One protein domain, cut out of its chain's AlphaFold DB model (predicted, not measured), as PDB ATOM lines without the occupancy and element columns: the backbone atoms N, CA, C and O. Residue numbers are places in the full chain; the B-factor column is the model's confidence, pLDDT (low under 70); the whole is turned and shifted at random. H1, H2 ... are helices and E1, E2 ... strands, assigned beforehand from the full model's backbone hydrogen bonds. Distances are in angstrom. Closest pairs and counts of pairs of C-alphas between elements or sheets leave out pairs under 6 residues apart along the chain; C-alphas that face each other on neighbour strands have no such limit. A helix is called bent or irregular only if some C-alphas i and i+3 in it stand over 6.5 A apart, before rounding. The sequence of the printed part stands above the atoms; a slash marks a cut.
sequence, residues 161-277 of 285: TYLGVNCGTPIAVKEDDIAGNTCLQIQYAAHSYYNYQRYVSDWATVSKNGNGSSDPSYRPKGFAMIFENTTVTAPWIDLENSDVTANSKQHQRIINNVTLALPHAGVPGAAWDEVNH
ATOM      1  N   THR A 161     229.058 149.533 209.327       88.00
ATOM      2  CA  THR A 161     228.191 149.376 208.151       88.00
ATOM      3  C   THR A 161     228.206 150.629 207.280       88.00
ATOM      4  O   THR A 161     228.375 150.543 206.067       88.00
ATOM      5  N   TYR A 162     228.070 151.808 207.892       88.31
ATOM      6  CA  TYR A 162     228.107 153.073 207.156       88.31
ATOM      7  C   TYR A 162     229.501 153.352 206.579       88.31
ATOM      8  O   TYR A 162     229.629 153.800 205.440       88.31
ATOM      9  N   LEU A 163     230.554 153.100 207.357       88.25
ATOM     10  CA  LEU A 163     231.930 153.347 206.928       88.25
ATOM     11  C   LEU A 163     232.391 152.353 205.858       88.25
ATOM     12  O   LEU A 163     233.053 152.763 204.912       88.25
ATOM     13  N   GLY A 164     231.984 151.086 205.958       88.12
ATOM     14  CA  GLY A 164     232.301 150.054 204.976       88.12
ATOM     15  C   GLY A 164     231.728 150.363 203.594       88.12
ATOM     16  O   GLY A 164     232.441 150.240 202.605       88.12
ATOM     17  N   VAL A 165     230.485 150.858 203.514       86.62
ATOM     18  CA  VAL A 165     229.860 151.272 202.236       86.62
ATOM     19  C   VAL A 165     230.600 152.444 201.582       86.62
ATOM     20  O   VAL A 165     230.649 152.538 200.360       86.62
ATOM     21  N   ASN A 166     231.187 153.335 202.386       87.19
ATOM     22  CA  ASN A 166     231.948 154.485 201.896       87.19
ATOM     23  C   ASN A 166     233.447 154.178 201.704       87.19
ATOM     24  O   ASN A 166     234.207 155.078 201.345       87.19
ATOM     25  N   CYS A 167     233.891 152.940 201.949       86.75
ATOM     26  CA  CYS A 167     235.281 152.545 201.751       86.75
ATOM     27  C   CYS A 167     235.540 152.316 200.256       86.75
ATOM     28  O   CYS A 167     234.871 151.502 199.620       86.75
ATOM     29  N   GLY A 168     236.505 153.037 199.682       85.38
ATOM     30  CA  GLY A 168     236.847 152.955 198.259       85.38
ATOM     31  C   GLY A 168     237.600 151.671 197.902       85.38
ATOM     32  O   GLY A 168     238.798 151.724 197.636       85.38
ATOM     33  N   THR A 169     236.917 150.524 197.912       87.06
ATOM     34  CA  THR A 169     237.492 149.226 197.527       87.06
ATOM     35  C   THR A 169     237.244 148.910 196.047       87.06
ATOM     36  O   THR A 169     236.129 149.108 195.563       87.06
ATOM     37  N   PRO A 170     238.250 148.402 195.309       87.75
ATOM     38  CA  PRO A 170     238.067 147.938 193.935       87.75
ATOM     39  C   PRO A 170     237.436 146.535 193.849       87.75
ATOM     40  O   PRO A 170     237.097 146.100 192.751       87.75
ATOM     41  N   ILE A 171     237.317 145.818 194.973       87.81
ATOM     42  CA  ILE A 171     236.812 144.438 195.029       87.81
ATOM     43  C   ILE A 171     235.295 144.444 194.844       87.81
ATOM     44  O   ILE A 171     234.579 145.174 195.536       87.81
ATOM     45  N   ALA A 172     234.798 143.626 193.917       85.38
ATOM     46  CA  ALA A 172     233.368 143.538 193.663       85.38
ATOM     47  C   ALA A 172     232.661 142.727 194.759       85.38
ATOM     48  O   ALA A 172     233.198 141.745 195.264       85.38
ATOM     49  N   VAL A 173     231.396 143.058 195.045       84.69
ATOM     50  CA  VAL A 173     230.569 142.330 196.035       84.69
ATOM     51  C   VAL A 173     230.472 140.832 195.720       84.69
ATOM     52  O   VAL A 173     230.389 140.013 196.617       84.69
ATOM     53  N   LYS A 174     230.547 140.450 194.438       88.38
ATOM     54  CA  LYS A 174     230.538 139.041 194.010       88.38
ATOM     55  C   LYS A 174     231.768 138.250 194.485       88.38
ATOM     56  O   LYS A 174     231.709 137.026 194.549       88.38
ATOM     57  N   GLU A 175     232.887 138.928 194.725       89.88
ATOM     58  CA  GLU A 175     234.155 138.327 195.154       89.88
ATOM     59  C   GLU A 175     234.283 138.332 196.681       89.88
ATOM     60  O   GLU A 175     234.797 137.374 197.253       89.88
ATOM     61  N   ASP A 176     233.785 139.388 197.329       87.50
ATOM     62  CA  ASP A 176     233.692 139.509 198.782       87.50
ATOM     63  C   ASP A 176     232.404 140.260 199.162       87.50
ATOM     64  O   ASP A 176     232.284 141.474 198.966       87.50
ATOM     65  N   ASP A 177     231.450 139.540 199.759       87.12
ATOM     66  CA  ASP A 177     230.170 140.093 200.221       87.12
ATOM     67  C   ASP A 177     230.355 141.201 201.280       87.12
ATOM     68  O   ASP A 177     229.475 142.044 201.472       87.12
ATOM     69  N   ILE A 178     231.505 141.224 201.967       89.31
ATOM     70  CA  ILE A 178     231.869 142.209 202.991       89.31
ATOM     71  C   ILE A 178     233.067 143.075 202.580       89.31
ATOM     72  O   ILE A 178     233.702 143.679 203.450       89.31
ATOM     73  N   ALA A 179     233.325 143.223 201.274       88.75
ATOM     74  CA  ALA A 179     234.461 143.971 200.718       88.75
ATOM     75  C   ALA A 179     234.688 145.345 201.373       88.75
ATOM     76  O   ALA A 179     235.826 145.736 201.644       88.75
ATOM     77  N   GLY A 180     233.610 146.078 201.668       89.19
ATOM     78  CA  GLY A 180     233.672 147.376 202.345       89.19
ATOM     79  C   GLY A 180     234.200 147.298 203.784       89.19
ATOM     80  O   GLY A 180     235.026 148.114 204.191       89.19
ATOM     81  N   ASN A 181     233.783 146.289 204.553       89.50
ATOM     82  CA  ASN A 181     234.287 146.065 205.911       89.50
ATOM     83  C   ASN A 181     235.727 145.549 205.895       89.50
ATOM     84  O   ASN A 181     236.528 145.982 206.721       89.50
ATOM     85  N   THR A 182     236.071 144.666 204.955       90.00
ATOM     86  CA  THR A 182     237.450 144.199 204.749       90.00
ATOM     87  C   THR A 182     238.376 145.385 204.449       90.00
ATOM     88  O   THR A 182     239.415 145.549 205.089       90.00
ATOM     89  N   CYS A 183     237.954 146.283 203.550       91.06
ATOM     90  CA  CYS A 183     238.638 147.544 203.248       91.06
ATOM     91  C   CYS A 183     238.844 148.404 204.504       91.06
ATOM     92  O   CYS A 183     239.963 148.837 204.791       91.06
ATOM     93  N   LEU A 184     237.787 148.580 205.304       90.62
ATOM     94  CA  LEU A 184     237.836 149.352 206.543       90.62
ATOM     95  C   LEU A 184     238.817 148.755 207.567       90.62
ATOM     96  O   LEU A 184     239.571 149.490 208.205       90.62
ATOM     97  N   GLN A 185     238.841 147.427 207.713       89.81
ATOM     98  CA  GLN A 185     239.757 146.728 208.621       89.81
ATOM     99  C   GLN A 185     241.220 146.933 208.221       89.81
ATOM    100  O   GLN A 185     242.049 147.240 209.080       89.81
ATOM    101  N   ILE A 186     241.535 146.816 206.927       90.19
ATOM    102  CA  ILE A 186     242.891 147.041 206.408       90.19
ATOM    103  C   ILE A 186     243.316 148.492 206.656       90.19
ATOM    104  O   ILE A 186     244.405 148.737 207.181       90.19
ATOM    105  N   GLN A 187     242.446 149.453 206.333       88.88
ATOM    106  CA  GLN A 187     242.722 150.875 206.521       88.88
ATOM    107  C   GLN A 187     242.963 151.207 208.002       88.88
ATOM    108  O   GLN A 187     243.971 151.831 208.343       88.88
ATOM    109  N   TYR A 188     242.093 150.753 208.909       87.75
ATOM    110  CA  TYR A 188     242.275 151.008 210.338       87.75
ATOM    111  C   TYR A 188     243.483 150.298 210.934       87.75
ATOM    112  O   TYR A 188     244.144 150.888 211.791       87.75
ATOM    113  N   ALA A 189     243.816 149.087 210.486       91.00
ATOM    114  CA  ALA A 189     245.043 148.420 210.905       91.00
ATOM    115  C   ALA A 189     246.272 149.257 210.515       91.00
ATOM    116  O   ALA A 189     247.101 149.567 211.372       91.00
ATOM    117  N   ALA A 190     246.345 149.710 209.259       89.88
ATOM    118  CA  ALA A 190     247.441 150.544 208.770       89.88
ATOM    119  C   ALA A 190     247.563 151.866 209.550       89.88
ATOM    120  O   ALA A 190     248.646 152.198 210.040       89.88
ATOM    121  N   HIS A 191     246.455 152.591 209.745       88.00
ATOM    122  CA  HIS A 191     246.464 153.827 210.535       88.00
ATOM    123  C   HIS A 191     246.836 153.586 211.997       88.00
ATOM    124  O   HIS A 191     247.564 154.393 212.572       88.00
ATOM    125  N   SER A 192     246.379 152.490 212.607       88.44
ATOM    126  CA  SER A 192     246.705 152.163 213.999       88.44
ATOM    127  C   SER A 192     248.200 151.919 214.173       88.44
ATOM    128  O   SER A 192     248.797 152.463 215.101       88.44
ATOM    129  N   TYR A 193     248.828 151.180 213.251       90.88
ATOM    130  CA  TYR A 193     250.278 150.984 213.266       90.88
ATOM    131  C   TYR A 193     251.034 152.304 213.108       90.88
ATOM    132  O   TYR A 193     251.929 152.585 213.906       90.88
ATOM    133  N   TYR A 194     250.649 153.134 212.137       89.94
ATOM    134  CA  TYR A 194     251.280 154.436 211.919       89.94
ATOM    135  C   TYR A 194     251.154 155.353 213.148       89.94
ATOM    136  O   TYR A 194     252.148 155.876 213.655       89.94
ATOM    137  N   ASN A 195     249.933 155.511 213.667       88.94
ATOM    138  CA  ASN A 195     249.645 156.376 214.808       88.94
ATOM    139  C   ASN A 195     250.376 155.897 216.071       88.94
ATOM    140  O   ASN A 195     250.953 156.708 216.797       88.94
ATOM    141  N   TYR A 196     250.411 154.581 216.308       88.88
ATOM    142  CA  TYR A 196     251.118 154.000 217.447       88.88
ATOM    143  C   TYR A 196     252.636 154.194 217.346       88.88
ATOM    144  O   TYR A 196     253.265 154.618 218.315       88.88
ATOM    145  N   GLN A 197     253.230 153.961 216.171       92.00
ATOM    146  CA  GLN A 197     254.656 154.225 215.948       92.00
ATOM    147  C   GLN A 197     255.002 155.698 216.190       92.00
ATOM    148  O   GLN A 197     256.007 156.000 216.841       92.00
ATOM    149  N   ARG A 198     254.155 156.623 215.718       89.50
ATOM    150  CA  ARG A 198     254.347 158.060 215.937       89.50
ATOM    151  C   ARG A 198     254.285 158.415 217.422       89.50
ATOM    152  O   ARG A 198     255.193 159.089 217.904       89.50
ATOM    153  N   TYR A 199     253.278 157.907 218.133       88.81
ATOM    154  CA  TYR A 199     253.107 158.099 219.572       88.81
ATOM    155  C   TYR A 199     254.322 157.604 220.372       88.81
ATOM    156  O   TYR A 199     254.859 158.340 221.198       88.81
ATOM    157  N   VAL A 200     254.805 156.385 220.101       90.25
ATOM    158  CA  VAL A 200     255.978 155.821 220.793       90.25
ATOM    159  C   VAL A 200     257.243 156.633 220.501       90.25
ATOM    160  O   VAL A 200     258.045 156.864 221.404       90.25
ATOM    161  N   SER A 201     257.415 157.108 219.265       91.00
ATOM    162  CA  SER A 201     258.547 157.960 218.880       91.00
ATOM    163  C   SER A 201     258.532 159.319 219.598       91.00
ATOM    164  O   SER A 201     259.554 159.759 220.139       91.00
ATOM    165  N   ASP A 202     257.363 159.963 219.681       89.44
ATOM    166  CA  ASP A 202     257.196 161.204 220.447       89.44
ATOM    167  C   ASP A 202     257.465 160.977 221.936       89.44
ATOM    168  O   ASP A 202     258.185 161.753 222.567       89.44
ATOM    169  N   TRP A 203     256.977 159.867 222.492       88.00
ATOM    170  CA  TRP A 203     257.230 159.525 223.888       88.00
ATOM    171  C   TRP A 203     258.713 159.269 224.168       88.00
ATOM    172  O   TRP A 203     259.249 159.783 225.151       88.00
ATOM    173  N   ALA A 204     259.409 158.555 223.282       90.25
ATOM    174  CA  ALA A 204     260.849 158.344 223.391       90.25
ATOM    175  C   ALA A 204     261.621 159.673 223.386       90.25
ATOM    176  O   ALA A 204     262.598 159.827 224.120       90.25
ATOM    177  N   THR A 205     261.166 160.650 222.600       90.62
ATOM    178  CA  THR A 205     261.772 161.987 222.529       90.62
ATOM    179  C   THR A 205     261.558 162.763 223.829       90.62
ATOM    180  O   THR A 205     262.518 163.271 224.408       90.62
ATOM    181  N   VAL A 206     260.325 162.794 224.343       87.31
ATOM    182  CA  VAL A 206     259.998 163.432 225.632       87.31
ATOM    183  C   VAL A 206     260.785 162.793 226.778       87.31
ATOM    184  O   VAL A 206     261.328 163.500 227.626       87.31
ATOM    185  N   SER A 207     260.915 161.463 226.767       87.88
ATOM    186  CA  SER A 207     261.684 160.730 227.770       87.88
ATOM    187  C   SER A 207     263.179 161.042 227.711       87.88
ATOM    188  O   SER A 207     263.793 161.218 228.761       87.88
ATOM    189  N   LYS A 208     263.774 161.139 226.513       89.62
ATOM    190  CA  LYS A 208     265.194 161.502 226.344       89.62
ATOM    191  C   LYS A 208     265.497 162.924 226.811       89.62
ATOM    192  O   LYS A 208     266.579 163.168 227.330       89.62
ATOM    193  N   ASN A 209     264.537 163.833 226.676       87.06
ATOM    194  CA  ASN A 209     264.668 165.223 227.116       87.06
ATOM    195  C   ASN A 209     264.536 165.398 228.644       87.06
ATOM    196  O   ASN A 209     264.543 166.528 229.120       87.06
ATOM    197  N   GLY A 210     264.396 164.311 229.412       80.88
ATOM    198  CA  GLY A 210     264.292 164.347 230.876       80.88
ATOM    199  C   GLY A 210     262.888 164.639 231.417       80.88
ATOM    200  O   GLY A 210     262.692 164.593 232.624       80.88
ATOM    201  N   ASN A 211     261.901 164.861 230.541       80.38
ATOM    202  CA  ASN A 211     260.500 165.116 230.905       80.38
ATOM    203  C   ASN A 211     259.625 163.848 230.830       80.38
ATOM    204  O   ASN A 211     258.398 163.931 230.807       80.38
ATOM    205  N   GLY A 212     260.238 162.666 230.737       75.81
ATOM    206  CA  GLY A 212     259.513 161.397 230.743       75.81
ATOM    207  C   GLY A 212     258.944 161.094 232.126       75.81
ATOM    208  O   GLY A 212     259.670 161.138 233.114       75.81
ATOM    209  N   SER A 213     257.663 160.739 232.189       74.44
ATOM    210  CA  SER A 213     256.998 160.338 233.429       74.44
ATOM    211  C   SER A 213     256.187 159.059 233.238       74.44
ATOM    212  O   SER A 213     255.681 158.772 232.147       74.44
ATOM    213  N   SER A 214     256.070 158.280 234.314       73.19
ATOM    214  CA  SER A 214     255.160 157.138 234.408       73.19
ATOM    215  C   SER A 214     253.720 157.567 234.693       73.19
ATOM    216  O   SER A 214     252.806 156.793 234.405       73.19
ATOM    217  N   ASP A 215     253.513 158.785 235.194       76.50
ATOM    218  CA  ASP A 215     252.196 159.357 235.456       76.50
ATOM    219  C   ASP A 215     251.474 159.655 234.123       76.50
ATOM    220  O   ASP A 215     252.020 160.373 233.274       76.50
ATOM    221  N   PRO A 216     250.266 159.097 233.905       73.69
ATOM    222  CA  PRO A 216     249.489 159.286 232.683       73.69
ATOM    223  C   PRO A 216     249.221 160.750 232.310       73.69
ATOM    224  O   PRO A 216     249.140 161.053 231.121       73.69
ATOM    225  N   SER A 217     249.151 161.665 233.282       77.38
ATOM    226  CA  SER A 217     248.916 163.097 233.034       77.38
ATOM    227  C   SER A 217     250.051 163.787 232.262       77.38
ATOM    228  O   SER A 217     249.808 164.724 231.500       77.38
ATOM    229  N   TYR A 218     251.280 163.290 232.411       80.12
ATOM    230  CA  TYR A 218     252.484 163.819 231.763       80.12
ATOM    231  C   TYR A 218     252.906 163.006 230.535       80.12
ATOM    232  O   TYR A 218     253.908 163.324 229.886       80.12
ATOM    233  N   ARG A 219     252.168 161.944 230.193       82.69
ATOM    234  CA  ARG A 219     252.411 161.204 228.953       82.69
ATOM    235  C   ARG A 219     251.987 162.052 227.753       82.69
ATOM    236  O   ARG A 219     251.065 162.865 227.863       82.69
ATOM    237  N   PRO A 220     252.615 161.854 226.581       86.69
ATOM    238  CA  PRO A 220     252.122 162.452 225.351       86.69
ATOM    239  C   PRO A 220     250.633 162.150 225.158       86.69
ATOM    240  O   PRO A 220     250.132 161.099 225.559       86.69
ATOM    241  N   LYS A 221     249.912 163.092 224.556       86.62
ATOM    242  CA  LYS A 221     248.501 162.898 224.213       86.62
ATOM    243  C   LYS A 221     248.376 161.858 223.104       86.62
ATOM    244  O   LYS A 221     249.306 161.676 222.315       86.62
ATOM    245  N   GLY A 222     247.219 161.207 223.021       82.50
ATOM    246  CA  GLY A 222     246.929 160.319 221.901       82.50
ATOM    247  C   GLY A 222     247.009 161.077 220.582       82.50
ATOM    248  O   GLY A 222     246.565 162.223 220.499       82.50
ATOM    249  N   PHE A 223     247.576 160.433 219.569       84.50
ATOM    250  CA  PHE A 223     247.751 160.996 218.238       84.50
ATOM    251  C   PHE A 223     246.971 160.166 217.223       84.50
ATOM    252  O   PHE A 223     247.101 158.942 217.192       84.50
ATOM    253  N   ALA A 224     246.197 160.832 216.374       83.88
ATOM    254  CA  ALA A 224     245.604 160.224 215.195       83.88
ATOM    255  C   ALA A 224     245.598 161.217 214.034       83.88
ATOM    256  O   ALA A 224     245.337 162.404 214.232       83.88
ATOM    257  N   MET A 225     245.845 160.740 212.816       81.12
ATOM    258  CA  MET A 225     245.546 161.510 211.608       81.12
ATOM    259  C   MET A 225     244.169 161.131 211.075       81.12
ATOM    260  O   MET A 225     243.852 159.951 210.938       81.12
ATOM    261  N   ILE A 226     243.368 162.143 210.759       76.81
ATOM    262  CA  ILE A 226     242.084 162.015 210.073       76.81
ATOM    263  C   ILE A 226     242.219 162.725 208.721       76.81
ATOM    264  O   ILE A 226     242.873 163.764 208.631       76.81
ATOM    265  N   PHE A 227     241.636 162.150 207.666       72.50
ATOM    266  CA  PHE A 227     241.675 162.697 206.299       72.50
ATOM    267  C   PHE A 227     243.093 162.985 205.775       72.50
ATOM    268  O   PHE A 227     243.287 163.916 205.002       72.50
ATOM    269  N   GLU A 228     244.090 162.217 206.234       71.06
ATOM    270  CA  GLU A 228     245.508 162.276 205.824       71.06
ATOM    271  C   GLU A 228     246.246 163.604 206.091       71.06
ATOM    272  O   GLU A 228     247.473 163.636 206.038       71.06
ATOM    273  N   ASN A 229     245.541 164.681 206.438       74.12
ATOM    274  CA  ASN A 229     246.109 166.017 206.627       74.12
ATOM    275  C   ASN A 229     245.745 166.668 207.969       74.12
ATOM    276  O   ASN A 229     246.328 167.690 208.329       74.12
ATOM    277  N   THR A 230     244.791 166.102 208.710       77.25
ATOM    278  CA  THR A 230     244.270 166.706 209.934       77.25
ATOM    279  C   THR A 230     244.728 165.893 211.130       77.25
ATOM    280  O   THR A 230     244.329 164.743 211.318       77.25
ATOM    281  N   THR A 231     245.572 166.490 211.965       82.88
ATOM    282  CA  THR A 231     246.015 165.865 213.208       82.88
ATOM    283  C   THR A 231     244.977 166.079 214.302       82.88
ATOM    284  O   THR A 231     244.528 167.192 214.571       82.88
ATOM    285  N   VAL A 232     244.595 164.990 214.958       83.00
ATOM    286  CA  VAL A 232     243.707 164.995 216.114       83.00
ATOM    287  C   VAL A 232     244.493 164.536 217.325       83.00
ATOM    288  O   VAL A 232     245.138 163.486 217.318       83.00
ATOM    289  N   THR A 233     244.435 165.358 218.371       86.12
ATOM    290  CA  THR A 233     245.037 165.044 219.663       86.12
ATOM    291  C   THR A 233     243.943 164.720 220.662       86.12
ATOM    292  O   THR A 233     242.996 165.487 220.838       86.12
ATOM    293  N   ALA A 234     244.067 163.561 221.298       84.25
ATOM    294  CA  ALA A 234     243.102 163.075 222.267       84.25
ATOM    295  C   ALA A 234     243.662 163.235 223.687       84.25
ATOM    296  O   ALA A 234     244.751 162.716 223.969       84.25
ATOM    297  N   PRO A 235     242.973 163.965 224.581       84.75
ATOM    298  CA  PRO A 235     243.380 164.048 225.972       84.75
ATOM    299  C   PRO A 235     243.085 162.730 226.699       84.75
ATOM    300  O   PRO A 235     242.089 162.054 226.427       84.75
ATOM    301  N   TRP A 236     243.952 162.397 227.652       85.19
ATOM    302  CA  TRP A 236     243.655 161.401 228.675       85.19
ATOM    303  C   TRP A 236     242.548 161.942 229.584       85.19
ATOM    304  O   TRP A 236     242.579 163.117 229.959       85.19
ATOM    305  N   ILE A 237     241.569 161.099 229.898       85.31
ATOM    306  CA  ILE A 237     240.457 161.412 230.805       85.31
ATOM    307  C   ILE A 237     240.448 160.411 231.968       85.31
ATOM    308  O   ILE A 237     241.261 159.489 231.985       85.31
ATOM    309  N   ASP A 238     239.594 160.657 232.964       82.69
ATOM    310  CA  ASP A 238     239.408 159.843 234.179       82.69
ATOM    311  C   ASP A 238     240.723 159.410 234.852       82.69
ATOM    312  O   ASP A 238     240.906 158.267 235.290       82.69
ATOM    313  N   LEU A 239     241.672 160.349 234.915       81.50
ATOM    314  CA  LEU A 239     243.015 160.129 235.445       81.50
ATOM    315  C   LEU A 239     242.993 159.701 236.919       81.50
ATOM    316  O   LEU A 239     243.935 159.047 237.368       81.50
ATOM    317  N   GLU A 240     241.921 159.993 237.659       77.00
ATOM    318  CA  GLU A 240     241.722 159.521 239.031       77.00
ATOM    319  C   GLU A 240     241.732 157.990 239.158       77.00
ATOM    320  O   GLU A 240     242.152 157.465 240.185       77.00
ATOM    321  N   ASN A 241     241.344 157.263 238.104       78.31
ATOM    322  CA  ASN A 241     241.318 155.800 238.104       78.31
ATOM    323  C   ASN A 241     242.639 155.179 237.630       78.31
ATOM    324  O   ASN A 241     242.749 153.956 237.547       78.31
ATOM    325  N   SER A 242     243.638 155.998 237.298       77.44
ATOM    326  CA  SER A 242     244.859 155.549 236.627       77.44
ATOM    327  C   SER A 242     246.018 155.199 237.569       77.44
ATOM    328  O   SER A 242     247.059 154.717 237.114       77.44
ATOM    329  N   ASP A 243     245.843 155.365 238.888       81.38
ATOM    330  CA  ASP A 243     246.848 154.963 239.876       81.38
ATOM    331  C   ASP A 243     246.931 153.432 239.996       81.38
ATOM    332  O   ASP A 243     246.160 152.760 240.689       81.38
ATOM    333  N   VAL A 244     247.942 152.879 239.327       82.06
ATOM    334  CA  VAL A 244     248.259 151.448 239.318       82.06
ATOM    335  C   VAL A 244     248.534 150.919 240.728       82.06
ATOM    336  O   VAL A 244     248.192 149.775 241.028       82.06
ATOM    337  N   THR A 245     249.131 151.724 241.612       83.06
ATOM    338  CA  THR A 245     249.503 151.293 242.966       83.06
ATOM    339  C   THR A 245     248.270 151.168 243.849       83.06
ATOM    340  O   THR A 245     248.109 150.157 244.540       83.06
ATOM    341  N   ALA A 246     247.387 152.167 243.815       84.38
ATOM    342  CA  ALA A 246     246.126 152.143 244.550       84.38
ATOM    343  C   ALA A 246     245.217 151.006 244.055       84.38
ATOM    344  O   ALA A 246     244.775 150.177 244.857       84.38
ATOM    345  N   ASN A 247     245.043 150.885 242.736       84.69
ATOM    346  CA  ASN A 247     244.229 149.828 242.136       84.69
ATOM    347  C   ASN A 247     244.790 148.429 242.414       84.69
ATOM    348  O   ASN A 247     244.029 147.495 242.672       84.69
ATOM    349  N   SER A 248     246.118 148.277 242.401       85.81
ATOM    350  CA  SER A 248     246.774 147.005 242.711       85.81
ATOM    351  C   SER A 248     246.528 146.567 244.150       85.81
ATOM    352  O   SER A 248     246.182 145.410 244.391       85.81
ATOM    353  N   LYS A 249     246.601 147.501 245.107       88.69
ATOM    354  CA  LYS A 249     246.274 147.223 246.514       88.69
ATOM    355  C   LYS A 249     244.804 146.846 246.699       88.69
ATOM    356  O   LYS A 249     244.510 145.911 247.439       88.69
ATOM    357  N   GLN A 250     243.895 147.541 246.020       89.44
ATOM    358  CA  GLN A 250     242.455 147.308 246.140       89.44
ATOM    359  C   GLN A 250     242.015 145.980 245.515       89.44
ATOM    360  O   GLN A 250     241.231 145.246 246.110       89.44
ATOM    361  N   HIS A 251     242.512 145.661 244.321       88.44
ATOM    362  CA  HIS A 251     242.052 144.509 243.544       88.44
ATOM    363  C   HIS A 251     242.992 143.300 243.601       88.44
ATOM    364  O   HIS A 251     242.703 142.292 242.956       88.44
ATOM    365  N   GLN A 252     244.104 143.395 244.341       90.44
ATOM    366  CA  GLN A 252     245.130 142.349 244.464       90.44
ATOM    367  C   GLN A 252     245.677 141.876 243.103       90.44
ATOM    368  O   GLN A 252     246.074 140.725 242.931       90.44
ATOM    369  N   ARG A 253     245.677 142.767 242.105       86.00
ATOM    370  CA  ARG A 253     246.185 142.528 240.749       86.00
ATOM    371  C   ARG A 253     246.603 143.848 240.116       86.00
ATOM    372  O   ARG A 253     245.970 144.866 240.361       86.00
ATOM    373  N   ILE A 254     247.620 143.834 239.261       84.19
ATOM    374  CA  ILE A 254     248.082 145.046 238.574       84.19
ATOM    375  C   ILE A 254     247.012 145.480 237.564       84.19
ATOM    376  O   ILE A 254     246.777 144.790 236.574       84.19
ATOM    377  N   ILE A 255     246.365 146.618 237.819       83.50
ATOM    378  CA  ILE A 255     245.387 147.226 236.911       83.50
ATOM    379  C   ILE A 255     245.909 148.593 236.496       83.50
ATOM    380  O   ILE A 255     246.089 149.476 237.331       83.50
ATOM    381  N   ASN A 256     246.112 148.766 235.195       81.75
ATOM    382  CA  ASN A 256     246.343 150.065 234.583       81.75
ATOM    383  C   ASN A 256     245.075 150.461 233.824       81.75
ATOM    384  O   ASN A 256     244.858 149.987 232.710       81.75
ATOM    385  N   ASN A 257     244.224 151.266 234.459       83.56
ATOM    386  CA  ASN A 257     243.011 151.765 233.831       83.56
ATOM    387  C   ASN A 257     243.307 153.125 233.200       83.56
ATOM    388  O   ASN A 257     243.681 154.068 233.893       83.56
ATOM    389  N   VAL A 258     243.190 153.205 231.879       81.44
ATOM    390  CA  VAL A 258     243.430 154.430 231.120       81.44
ATOM    391  C   VAL A 258     242.274 154.641 230.166       81.44
ATOM    392  O   VAL A 258     241.930 153.750 229.387       81.44
ATOM    393  N   THR A 259     241.687 155.828 230.213       84.25
ATOM    394  CA  THR A 259     240.633 156.242 229.297       84.25
ATOM    395  C   THR A 259     241.102 157.434 228.479       84.25
ATOM    396  O   THR A 259     241.902 158.274 228.901       84.25
ATOM    397  N   LEU A 260     240.650 157.464 227.231       83.31
ATOM    398  CA  LEU A 260     241.066 158.444 226.245       83.31
ATOM    399  C   LEU A 260     239.838 158.868 225.448       83.31
ATOM    400  O   LEU A 260     239.068 158.029 224.981       83.31
ATOM    401  N   ALA A 261     239.660 160.179 225.300       83.56
ATOM    402  CA  ALA A 261     238.513 160.748 224.606       83.56
ATOM    403  C   ALA A 261     238.854 161.029 223.137       83.56
ATOM    404  O   ALA A 261     239.627 161.939 222.834       83.56
ATOM    405  N   LEU A 262     238.259 160.266 222.216       81.50
ATOM    406  CA  LEU A 262     238.364 160.510 220.775       81.50
ATOM    407  C   LEU A 262     237.128 161.262 220.275       81.50
ATOM    408  O   LEU A 262     236.007 160.789 220.485       81.50
ATOM    409  N   PRO A 263     237.291 162.399 219.577       80.31
ATOM    410  CA  PRO A 263     236.161 163.062 218.954       80.31
ATOM    411  C   PRO A 263     235.618 162.221 217.793       80.31
ATOM    412  O   PRO A 263     236.323 161.426 217.167       80.31
ATOM    413  N   HIS A 264     234.346 162.432 217.468       85.62
ATOM    414  CA  HIS A 264     233.743 161.842 216.281       85.62
ATOM    415  C   HIS A 264     234.426 162.360 215.006       85.62
ATOM    416  O   HIS A 264     234.616 163.563 214.858       85.62
ATOM    417  N   ALA A 265     234.757 161.475 214.057       79.69
ATOM    418  CA  ALA A 265     235.497 161.836 212.835       79.69
ATOM    419  C   ALA A 265     234.777 162.880 211.955       79.69
ATOM    420  O   ALA A 265     235.408 163.607 211.195       79.69
ATOM    421  N   GLY A 266     233.453 162.983 212.085       80.06
ATOM    422  CA  GLY A 266     232.639 164.027 211.455       80.06
ATOM    423  C   GLY A 266     232.687 165.406 212.133       80.06
ATOM    424  O   GLY A 266     232.231 166.368 211.533       80.06
ATOM    425  N   VAL A 267     233.231 165.536 213.351       84.75
ATOM    426  CA  VAL A 267     233.306 166.821 214.079       84.75
ATOM    427  C   VAL A 267     234.268 167.811 213.420       84.75
ATOM    428  O   VAL A 267     233.858 168.953 213.225       84.75
ATOM    429  N   PRO A 268     235.489 167.417 212.994       80.38
ATOM    430  CA  PRO A 268     236.323 168.276 212.150       80.38
ATOM    431  C   PRO A 268     235.595 168.765 210.891       80.38
ATOM    432  O   PRO A 268     235.817 169.889 210.456       80.38
ATOM    433  N   GLY A 269     234.653 167.962 210.377       79.31
ATOM    434  CA  GLY A 269     233.754 168.314 209.277       79.31
ATOM    435  C   GLY A 269     233.002 169.632 209.466       79.31
ATOM    436  O   GLY A 269     232.793 170.355 208.497       79.31
ATOM    437  N   ALA A 270     232.660 169.989 210.708       84.62
ATOM    438  CA  ALA A 270     231.999 171.256 211.005       84.62
ATOM    439  C   ALA A 270     232.862 172.462 210.602       84.62
ATOM    440  O   ALA A 270     232.332 173.463 210.139       84.62
ATOM    441  N   ALA A 271     234.193 172.371 210.688       80.19
ATOM    442  CA  ALA A 271     235.063 173.476 210.294       80.19
ATOM    443  C   ALA A 271     234.940 173.834 208.801       80.19
ATOM    444  O   ALA A 271     235.201 174.981 208.446       80.19
ATOM    445  N   TRP A 272     234.521 172.886 207.951       80.56
ATOM    446  CA  TRP A 272     234.310 173.070 206.509       80.56
ATOM    447  C   TRP A 272     232.854 173.345 206.118       80.56
ATOM    448  O   TRP A 272     232.588 173.623 204.951       80.56
ATOM    449  N   ASP A 273     231.915 173.278 207.064       84.19
ATOM    450  CA  ASP A 273     230.491 173.446 206.781       84.19
ATOM    451  C   ASP A 273     230.161 174.911 206.431       84.19
ATOM    452  O   ASP A 273     230.572 175.853 207.120       84.19
ATOM    453  N   GLU A 274     229.400 175.113 205.352       82.88
ATOM    454  CA  GLU A 274     229.027 176.442 204.863       82.88
ATOM    455  C   GLU A 274     228.169 177.228 205.862       82.88
ATOM    456  O   GLU A 274     228.219 178.466 205.866       82.88
ATOM    457  N   VAL A 275     227.438 176.527 206.741       84.81
ATOM    458  CA  VAL A 275     226.614 177.120 207.807       84.81
ATOM    459  C   VAL A 275     227.459 177.958 208.768       84.81
ATOM    460  O   VAL A 275     226.991 178.978 209.270       84.81
ATOM    461  N   ASN A 276     228.724 177.590 208.990       83.12
ATOM    462  CA  ASN A 276     229.603 178.329 209.900       83.12
ATOM    463  C   ASN A 276     230.202 179.589 209.279       83.12
ATOM    464  O   ASN A 276     230.859 180.361 209.981       83.12
ATOM    465  N   HIS A 277     229.999 179.808 207.975       78.44
ATOM    466  CA  HIS A 277     230.485 180.991 207.267       78.44
ATOM    467  C   HIS A 277     232.001 181.226 207.424       78.44
ATOM    468  O   HIS A 277     232.499 182.354 207.330       78.44
TER     469      HIS A 277
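Overview. This is residues 161 to 277 of the 285 residues of an uncharacterized protein of Cytophagaceae bacterium (UniProt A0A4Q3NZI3). One long helix, H2, is the spine; the small antiparallel hairpin E1 E2 packs on it through E1, H1 packs at its first end, and H3 lies far off. Residues 269 to 277, of which 269 to 272 belong to H4, stick out. The printed part has 117 residues, with four named helices and two named strands in the order H1 H2 E1 E2 H3 H4; of the 61 residues in named elements helices hold 51 and strands 10, the class being mostly helix, and the whole is loose, with a radius of gyration of the C-alphas of 19.1 A and spans of 55 by 42 by 29 A.

Along the chain. H1, residues 161 to 165, begins at C-alpha (228.191, 149.376, 208.151). H2, residues 179 to 211, spans 45.1 A and is irregular: C-alphas 208 and 211 are 7.5 A apart. E1, 222 to 226, and E2, 230 to 234, precede H3, 244 to 251. H4, 268 to 272, ends at C-alpha (234.310, 173.070, 206.509).

Arrangement. H1 touches H2's residues 179 to 184 alone; the closest C-alphas, Gly 164 and Gly 180, are 4.0 A apart. The closest C-alphas of H2 and E1, Asn 195 and Ala 224, are 5.6 A apart. In the E1 E2 hairpin, N 224 and O 232 are 3.0 A apart. H3 and H4 are apart. O i to N i+4 pairs are within hydrogen-bond range throughout H1 and H3, in 27 of 29 in H2 and 0 of 1 in H4, where 2 of 2 O i to N i+3 pairs are.

Size, cuts and confidence. The farthest C-alphas, Lys 174 and Gly 210, are 56.0 A apart. The printed part has no cut; links H1 to H2 and H3 to H4 are long. No printed residue is under 70 in pLDDT.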